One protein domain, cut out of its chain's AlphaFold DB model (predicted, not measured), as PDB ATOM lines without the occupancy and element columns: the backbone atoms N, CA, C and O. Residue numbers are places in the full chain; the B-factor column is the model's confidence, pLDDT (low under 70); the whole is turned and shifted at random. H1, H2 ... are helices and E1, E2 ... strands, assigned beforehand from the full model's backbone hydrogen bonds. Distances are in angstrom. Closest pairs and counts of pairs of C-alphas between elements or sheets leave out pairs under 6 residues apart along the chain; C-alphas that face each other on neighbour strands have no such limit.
ATOM      1  N   VAL A   2     120.943 204.395 226.897       56.47
ATOM      2  CA  VAL A   2     121.739 203.793 225.812       56.47
ATOM      3  C   VAL A   2     121.033 204.134 224.505       56.47
ATOM      4  O   VAL A   2     119.809 203.998 224.432       56.47
ATOM      5  N   THR A   3     121.758 204.637 223.511       71.94
ATOM      6  CA  THR A   3     121.147 204.958 222.215       71.94
ATOM      7  C   THR A   3     120.858 203.674 221.434       71.94
ATOM      8  O   THR A   3     121.458 202.626 221.672       71.94
ATOM      9  N   ASN A   4     119.930 203.734 220.477       72.00
ATOM     10  CA  ASN A   4     119.602 202.570 219.651       72.00
ATOM     11  C   ASN A   4     120.829 202.042 218.871       72.00
ATOM     12  O   ASN A   4     120.947 200.839 218.666       72.00
ATOM     13  N   SER A   5     121.777 202.913 218.491       72.00
ATOM     14  CA  SER A   5     123.011 202.485 217.813       72.00
ATOM     15  C   SER A   5     123.958 201.743 218.756       72.00
ATOM     16  O   SER A   5     124.433 200.667 218.417       72.00
ATOM     17  N   GLU A   6     124.161 202.249 219.976       73.38
ATOM     18  CA  GLU A   6     125.007 201.592 220.980       73.38
ATOM     19  C   GLU A   6     124.483 200.201 221.358       73.38
ATOM     20  O   GLU A   6     125.258 199.299 221.680       73.38
ATOM     21  N   PHE A   7     123.163 200.015 221.330       73.06
ATOM     22  CA  PHE A   7     122.543 198.718 221.571       73.06
ATOM     23  C   PHE A   7     122.801 197.731 220.424       73.06
ATOM     24  O   PHE A   7     123.205 196.596 220.684       73.06
ATOM     25  N   ILE A   8     122.631 198.169 219.172       75.56
ATOM     26  CA  ILE A   8     122.898 197.354 217.975       75.56
ATOM     27  C   ILE A   8     124.374 196.946 217.917       75.56
ATOM     28  O   ILE A   8     124.678 195.769 217.720       75.56
ATOM     29  N   ASP A   9     125.290 197.877 218.187       81.44
ATOM     30  CA  ASP A   9     126.730 197.605 218.177       81.44
ATOM     31  C   ASP A   9     127.119 196.569 219.240       81.44
ATOM     32  O   ASP A   9     127.891 195.645 218.976       81.44
ATOM     33  N   ARG A  10     126.540 196.661 220.444       81.62
ATOM     34  CA  ARG A  10     126.768 195.668 221.506       81.62
ATOM     35  C   ARG A  10     126.248 194.285 221.129       81.62
ATOM     36  O   ARG A  10     126.930 193.296 221.405       81.62
ATOM     37  N   GLN A  11     125.072 194.201 220.506       82.81
ATOM     38  CA  GLN A  11     124.538 192.920 220.040       82.81
ATOM     39  C   GLN A  11     125.429 192.311 218.961       82.81
ATOM     40  O   GLN A  11     125.796 191.142 219.065       82.81
ATOM     41  N   PHE A  12     125.844 193.112 217.980       85.62
ATOM     42  CA  PHE A  12     126.737 192.666 216.917       85.62
ATOM     43  C   PHE A  12     128.062 192.132 217.474       85.62
ATOM     44  O   PHE A  12     128.506 191.051 217.095       85.62
ATOM     45  N   LEU A  13     128.682 192.850 218.417       87.94
ATOM     46  CA  LEU A  13     129.919 192.407 219.065       87.94
ATOM     47  C   LEU A  13     129.733 191.105 219.853       87.94
ATOM     48  O   LEU A  13     130.629 190.263 219.852       87.94
ATOM     49  N   THR A  14     128.576 190.930 220.494       88.94
ATOM     50  CA  THR A  14     128.246 189.711 221.243       88.94
ATOM     51  C   THR A  14     128.110 188.514 220.304       88.94
ATOM     52  O   THR A  14     128.779 187.508 220.516       88.94
ATOM     53  N   LEU A  15     127.331 188.648 219.225       88.38
ATOM     54  CA  LEU A  15     127.167 187.599 218.211       88.38
ATOM     55  C   LEU A  15     128.495 187.264 217.534       88.38
ATOM     56  O   LEU A  15     128.828 186.100 217.339       88.38
ATOM     57  N   LYS A  16     129.292 188.286 217.206       91.00
ATOM     58  CA  LYS A  16     130.619 188.100 216.622       91.00
ATOM     59  C   LYS A  16     131.529 187.303 217.548       91.00
ATOM     60  O   LYS A  16     132.230 186.416 217.073       91.00
ATOM     61  N   LYS A  17     131.544 187.635 218.840       91.25
ATOM     62  CA  LYS A  17     132.347 186.917 219.829       91.25
ATOM     63  C   LYS A  17     131.909 185.458 219.929       91.25
ATOM     64  O   LYS A  17     132.750 184.587 219.784       91.25
ATOM     65  N   ASP A  18     130.612 185.212 220.096       91.25
ATOM     66  CA  ASP A  18     130.063 183.856 220.168       91.25
ATOM     67  C   ASP A  18     130.437 183.028 218.930       91.25
ATOM     68  O   ASP A  18     130.912 181.900 219.031       91.25
ATOM     69  N   LEU A  19     130.336 183.624 217.743       93.00
ATOM     70  CA  LEU A  19     130.689 182.943 216.507       93.00
ATOM     71  C   LEU A  19     132.192 182.616 216.427       93.00
ATOM     72  O   LEU A  19     132.556 181.548 215.945       93.00
ATOM     73  N   LEU A  20     133.066 183.501 216.913       92.69
ATOM     74  CA  LEU A  20     134.513 183.256 216.981       92.69
ATOM     75  C   LEU A  20     134.902 182.227 218.050       92.69
ATOM     76  O   LEU A  20     135.902 181.537 217.875       92.69
ATOM     77  N   ASP A  21     134.133 182.131 219.134       93.19
ATOM     78  CA  ASP A  21     134.369 181.171 220.213       93.19
ATOM     79  C   ASP A  21     133.917 179.750 219.807       93.19
ATOM     80  O   ASP A  21     134.521 178.764 220.231       93.19
ATOM     81  N   ASN A  22     132.886 179.634 218.959       93.75
ATOM     82  CA  ASN A  22     132.298 178.348 218.555       93.75
ATOM     83  C   ASN A  22     132.773 177.821 217.192       93.75
ATOM     84  O   ASN A  22     132.580 176.640 216.895       93.75
ATOM     85  N   TYR A  23     133.369 178.665 216.346       94.50
ATOM     86  CA  TYR A  23     133.768 178.278 214.996       94.50
ATOM     87  C   TYR A  23     135.194 178.697 214.657       94.50
ATOM     88  O   TYR A  23     135.656 179.784 214.992       94.50
ATOM     89  N   GLU A  24     135.877 177.838 213.903       93.75
ATOM     90  CA  GLU A  24     137.243 178.081 213.460       93.75
ATOM     91  C   GLU A  24     137.293 178.917 212.170       93.75
ATOM     92  O   GLU A  24     136.526 178.707 211.224       93.75
ATOM     93  N   PHE A  25     138.240 179.857 212.132       93.75
ATOM     94  CA  PHE A  25     138.484 180.778 211.024       93.75
ATOM     95  C   PHE A  25     139.942 180.710 210.590       93.75
ATOM     96  O   PHE A  25     140.836 181.146 211.317       93.75
ATOM     97  N   VAL A  26     140.180 180.249 209.368       91.88
ATOM     98  CA  VAL A  26     141.538 180.004 208.867       91.88
ATOM     99  C   VAL A  26     141.979 181.042 207.841       91.88
ATOM    100  O   VAL A  26     141.167 181.765 207.260       91.88
ATOM    101  N   GLY A  27     143.289 181.169 207.637       89.88
ATOM    102  CA  GLY A  27     143.858 181.933 206.529       89.88
ATOM    103  C   GLY A  27     143.786 181.180 205.196       89.88
ATOM    104  O   GLY A  27     143.607 179.966 205.152       89.88
ATOM    105  N   ALA A  28     143.985 181.899 204.086       84.88
ATOM    106  CA  ALA A  28     143.967 181.314 202.739       84.88
ATOM    107  C   ALA A  28     144.976 180.162 202.558       84.88
ATOM    108  O   ALA A  28     144.683 179.194 201.865       84.88
ATOM    109  N   SER A  29     146.144 180.242 203.207       82.62
ATOM    110  CA  SER A  29     147.206 179.225 203.143       82.62
ATOM    111  C   SER A  29     146.828 177.882 203.772       82.62
ATOM    112  O   SER A  29     147.500 176.885 203.538       82.62
ATOM    113  N   GLU A  30     145.790 177.861 204.601       80.88
ATOM    114  CA  GLU A  30     145.356 176.679 205.350       80.88
ATOM    115  C   GLU A  30     144.232 175.923 204.618       80.88
ATOM    116  O   GLU A  30     143.911 174.785 204.962       80.88
ATOM    117  N   ILE A  31     143.664 176.518 203.563       77.38
ATOM    118  CA  ILE A  31     142.625 175.908 202.733       77.38
ATOM    119  C   ILE A  31     143.294 174.947 201.747       77.38
ATOM    120  O   ILE A  31     143.966 175.359 200.806       77.38
ATOM    121  N   ARG A  32     143.106 173.641 201.958       64.06
ATOM    122  CA  ARG A  32     143.778 172.570 201.192       64.06
ATOM    123  C   ARG A  32     143.119 172.217 199.851       64.06
ATOM    124  O   ARG A  32     143.560 171.288 199.183       64.06
ATOM    125  N   ALA A  33     142.041 172.896 199.479       60.28
ATOM    126  CA  ALA A  33     141.207 172.511 198.348       60.28
ATOM    127  C   ALA A  33     141.609 173.227 197.044       60.28
ATOM    128  O   ALA A  33     142.145 174.334 197.100       60.28
ATOM    129  N   PRO A  34     141.297 172.659 195.860       56.72
ATOM    130  CA  PRO A  34     141.556 173.274 194.550       56.72
ATOM    131  C   PRO A  34     140.600 174.446 194.248       56.72
ATOM    132  O   PRO A  34     140.170 174.646 193.113       56.72
ATOM    133  N   ILE A  35     140.194 175.194 195.274       60.44
ATOM    134  CA  ILE A  35     139.206 176.258 195.160       60.44
ATOM    135  C   ILE A  35     139.908 177.508 194.652       60.44
ATOM    136  O   ILE A  35     140.809 178.041 195.298       60.44
ATOM    137  N   THR A  36     139.430 178.035 193.531       59.88
ATOM    138  CA  THR A  36     139.684 179.431 193.186       59.88
ATOM    139  C   THR A  36     139.030 180.291 194.262       59.88
ATOM    140  O   THR A  36     137.807 180.445 194.273       59.88
ATOM    141  N   LEU A  37     139.838 180.815 195.187       65.12
ATOM    142  CA  LEU A  37     139.420 181.739 196.241       65.12
ATOM    143  C   LEU A  37     139.007 183.077 195.614       65.12
ATOM    144  O   LEU A  37     139.731 184.067 195.675       65.12
ATOM    145  N   ASN A  38     137.850 183.100 194.963       65.12
ATOM    146  CA  ASN A  38     137.184 184.332 194.581       65.12
ATOM    147  C   ASN A  38     136.144 184.683 195.658       65.12
ATOM    148  O   ASN A  38     135.534 183.809 196.277       65.12
ATOM    149  N   SER A  39     135.966 185.978 195.899       61.50
ATOM    150  CA  SER A  39     135.114 186.515 196.968       61.50
ATOM    151  C   SER A  39     133.618 186.240 196.779       61.50
ATOM    152  O   SER A  39     132.830 186.550 197.664       61.50
ATOM    153  N   THR A  40     133.212 185.676 195.638       69.44
ATOM    154  CA  THR A  40     131.814 185.353 195.333       69.44
ATOM    155  C   THR A  40     131.486 183.875 195.534       69.44
ATOM    156  O   THR A  40     130.321 183.541 195.731       69.44
ATOM    157  N   SER A  41     132.489 182.990 195.522       79.19
ATOM    158  CA  SER A  41     132.312 181.533 195.650       79.19
ATOM    159  C   SER A  41     132.697 180.992 197.024       79.19
ATOM    160  O   SER A  41     132.413 179.830 197.312       79.19
ATOM    161  N   VAL A  42     133.345 181.807 197.861       89.94
ATOM    162  CA  VAL A  42     133.773 181.433 199.214       89.94
ATOM    163  C   VAL A  42     133.461 182.572 200.173       89.94
ATOM    164  O   VAL A  42     133.778 183.730 199.903       89.94
ATOM    165  N   LEU A  43     132.843 182.244 201.303       93.12
ATOM    166  CA  LEU A  43     132.535 183.201 202.352       93.12
ATOM    167  C   LEU A  43     133.829 183.564 203.079       93.12
ATOM    168  O   LEU A  43     134.535 182.693 203.588       93.12
ATOM    169  N   SER A  44     134.133 184.855 203.147       93.31
ATOM    170  CA  SER A  44     135.275 185.371 203.898       93.31
ATOM    171  C   SER A  44     134.881 186.588 204.714       93.31
ATOM    172  O   SER A  44     134.135 187.446 204.234       93.31
ATOM    173  N   VAL A  45     135.432 186.698 205.916       93.69
ATOM    174  CA  VAL A  45     135.273 187.851 206.807       93.69
ATOM    175  C   VAL A  45     136.616 188.541 207.020       93.69
ATOM    176  O   VAL A  45     137.671 187.917 206.923       93.69
ATOM    177  N   ILE A  46     136.584 189.831 207.355       92.88
ATOM    178  CA  ILE A  46     137.783 190.559 207.781       92.88
ATOM    179  C   ILE A  46     137.931 190.440 209.300       92.88
ATOM    180  O   ILE A  46     137.063 190.872 210.065       92.88
ATOM    181  N   LEU A  47     139.051 189.866 209.734       90.00
ATOM    182  CA  LEU A  47     139.466 189.753 211.129       90.00
ATOM    183  C   LEU A  47     140.903 190.247 211.254       90.00
ATOM    184  O   LEU A  47     141.792 189.720 210.588       90.00
ATOM    185  N   GLN A  48     141.126 191.251 212.111       88.56
ATOM    186  CA  GLN A  48     142.447 191.868 212.302       88.56
ATOM    187  C   GLN A  48     143.087 192.271 210.958       88.56
ATOM    188  O   GLN A  48     144.218 191.896 210.665       88.56
ATOM    189  N   GLU A  49     142.308 192.954 210.107       90.19
ATOM    190  CA  GLU A  49     142.715 193.424 208.766       90.19
ATOM    191  C   GLU A  49     143.084 192.319 207.762       90.19
ATOM    192  O   GLU A  49     143.529 192.599 206.651       90.19
ATOM    193  N   LYS A  50     142.860 191.049 208.113       91.69
ATOM    194  CA  LYS A  50     143.137 189.902 207.248       91.69
ATOM    195  C   LYS A  50     141.849 189.200 206.854       91.69
ATOM    196  O   LYS A  50     140.931 189.054 207.660       91.69
ATOM    197  N   SER A  51     141.812 188.728 205.610       91.50
ATOM    198  CA  SER A  51     140.758 187.825 205.154       91.50
ATOM    199  C   SER A  51     140.882 186.490 205.879       91.50
ATOM    200  O   SER A  51     141.954 185.876 205.898       91.50
ATOM    201  N   ARG A  52     139.784 186.062 206.495       93.25
ATOM    202  CA  ARG A  52     139.651 184.776 207.169       93.25
ATOM    203  C   ARG A  52     138.433 184.040 206.644       93.25
ATOM    204  O   ARG A  52     137.408 184.647 206.332       93.25
ATOM    205  N   TYR A  53     138.551 182.724 206.593       93.19
ATOM    206  CA  TYR A  53     137.561 181.842 206.001       93.19
ATOM    207  C   TYR A  53     136.987 180.944 207.097       93.19
ATOM    208  O   TYR A  53     137.735 180.143 207.661       93.19
ATOM    209  N   PRO A  54     135.695 181.080 207.435       94.81
ATOM    210  CA  PRO A  54     135.059 180.179 208.384       94.81
ATOM    211  C   PRO A  54     135.101 178.739 207.870       94.81
ATOM    212  O   PRO A  54     134.657 178.481 206.750       94.81
ATOM    213  N   LEU A  55     135.605 177.802 208.678       93.56
ATOM    214  CA  LEU A  55     135.753 176.404 208.264       93.56
ATOM    215  C   LEU A  55     134.419 175.677 208.095       93.56
ATOM    216  O   LEU A  55     134.321 174.759 207.286       93.56
ATOM    217  N   PHE A  56     133.375 176.117 208.798       95.00
ATOM    218  CA  PHE A  56     132.060 175.480 208.741       95.00
ATOM    219  C   PHE A  56     131.425 175.483 207.344       95.00
ATOM    220  O   PHE A  56     130.494 174.727 207.106       95.00
ATOM    221  N   GLN A  57     131.883 176.332 206.417       93.81
ATOM    222  CA  GLN A  57     131.330 176.382 205.060       93.81
ATOM    223  C   GLN A  57     131.821 175.231 204.167       93.81
ATOM    224  O   GLN A  57     131.294 175.051 203.066       93.81
ATOM    225  N   PHE A  58     132.852 174.501 204.602       91.50
ATOM    226  CA  PHE A  58     133.477 173.436 203.833       91.50
ATOM    227  C   PHE A  58     132.965 172.060 204.263       91.50
ATOM    228  O   PHE A  58     132.723 171.779 205.434       91.50
ATOM    229  N   THR A  59     132.841 171.177 203.282       89.56
ATOM    230  CA  THR A  59     132.649 169.739 203.469       89.56
ATOM    231  C   THR A  59     133.929 169.089 204.003       89.56
ATOM    232  O   THR A  59     135.007 169.684 203.980       89.56
ATOM    233  N   SER A  60     133.850 167.812 204.387       85.75
ATOM    234  CA  SER A  60     135.024 167.006 204.765       85.75
ATOM    235  C   SER A  60     136.087 166.901 203.661       85.75
ATOM    236  O   SER A  60     137.264 166.718 203.958       85.75
ATOM    237  N   ASN A  61     135.697 167.076 202.393       84.00
ATOM    238  CA  ASN A  61     136.603 167.119 201.242       84.00
ATOM    239  C   ASN A  61     137.245 168.504 201.028       84.00
ATOM    240  O   ASN A  61     137.925 168.726 200.027       84.00
ATOM    241  N   GLY A  62     136.994 169.462 201.922       81.06
ATOM    242  CA  GLY A  62     137.530 170.818 201.848       81.06
ATOM    243  C   GLY A  62     136.871 171.710 200.795       81.06
ATOM    244  O   GLY A  62     137.344 172.818 200.585       81.06
ATOM    245  N   ILE A  63     135.795 171.270 200.135       86.25
ATOM    246  CA  ILE A  63     135.033 172.087 199.172       86.25
ATOM    247  C   ILE A  63     133.852 172.781 199.846       86.25
ATOM    248  O   ILE A  63     133.246 172.192 200.738       86.25
ATOM    249  N   VAL A  64     133.503 174.001 199.419       90.81
ATOM    250  CA  VAL A  64     132.293 174.693 199.902       90.81
ATOM    251  C   VAL A  64     131.064 173.842 199.579       90.81
ATOM    252  O   VAL A  64     131.004 173.242 198.504       90.81
ATOM    253  N   PHE A  65     130.084 173.782 200.484       93.00
ATOM    254  CA  PHE A  65     128.829 173.077 200.206       93.00
ATOM    255  C   PHE A  65     128.227 173.547 198.869       93.00
ATOM    256  O   PHE A  65     127.989 174.746 198.715       93.00
TER     257      PHE A  65
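This is residues 2 to 65 of the 167 residues of an uncharacterized protein of Robiginitomaculum sp (UniProt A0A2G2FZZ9). A helical arm, H1, leads into a small head made mostly of loops, which holds a two-stranded hairpin, E1 and E2. Residues 2 to 18, of which 4 to 18 belong to H1, stick out from this head and make much of the length. The printed part has 64 residues with one named helix and two named strands, in the order H1, E1, E2; the sheet, E1 - E2, is antiparallel. The class is mixed, helices and strands, though only 27 residues are in named elements. The whole is loose, with a radius of gyration of the C-alphas of 14.4 A, and spans 48 by 20 by 19 A.

H1, residues 4 to 22, has every O i to N i+4 pair within hydrogen-bond range. After it, residues 25 to 26 form a short antiparallel pairing with residues 53 to 54 of E2, the strand of residues 50 to 54. E1, residues 45 to 47, and E2 are a hairpin of antiparallel neighbours, with 125 degrees between their directions. The C-alphas of Ile 46 and Ser 51 face each other at 4.8 A. N 45 and O 52 are 2.9 A apart, and N 52 and O 45 are 2.8 A apart, both within hydrogen-bond range. H1 and E2 are apart.

H1 begins at C-alpha 4, (119.602, 202.570, 219.651), and runs 27.4 A to C-alpha 22, (132.298, 178.348, 218.555). E1 measures 6.3 A. E2 measures 12.7 A and ends at C-alpha 54, (135.059, 180.179, 208.384).

The C-alphas farthest apart, of Val 2 and Pro 34, are 48.0 A apart. Without residues 2 to 18 the body spans 26 by 21 by 18 A. The printed part has no cut. The link from H1 to E1, 22 residues, is long; that from E1 to E2 is tight. Mean pLDDT of the printed part is 83.6; residue 2 and residues 32 to 40 are under 70.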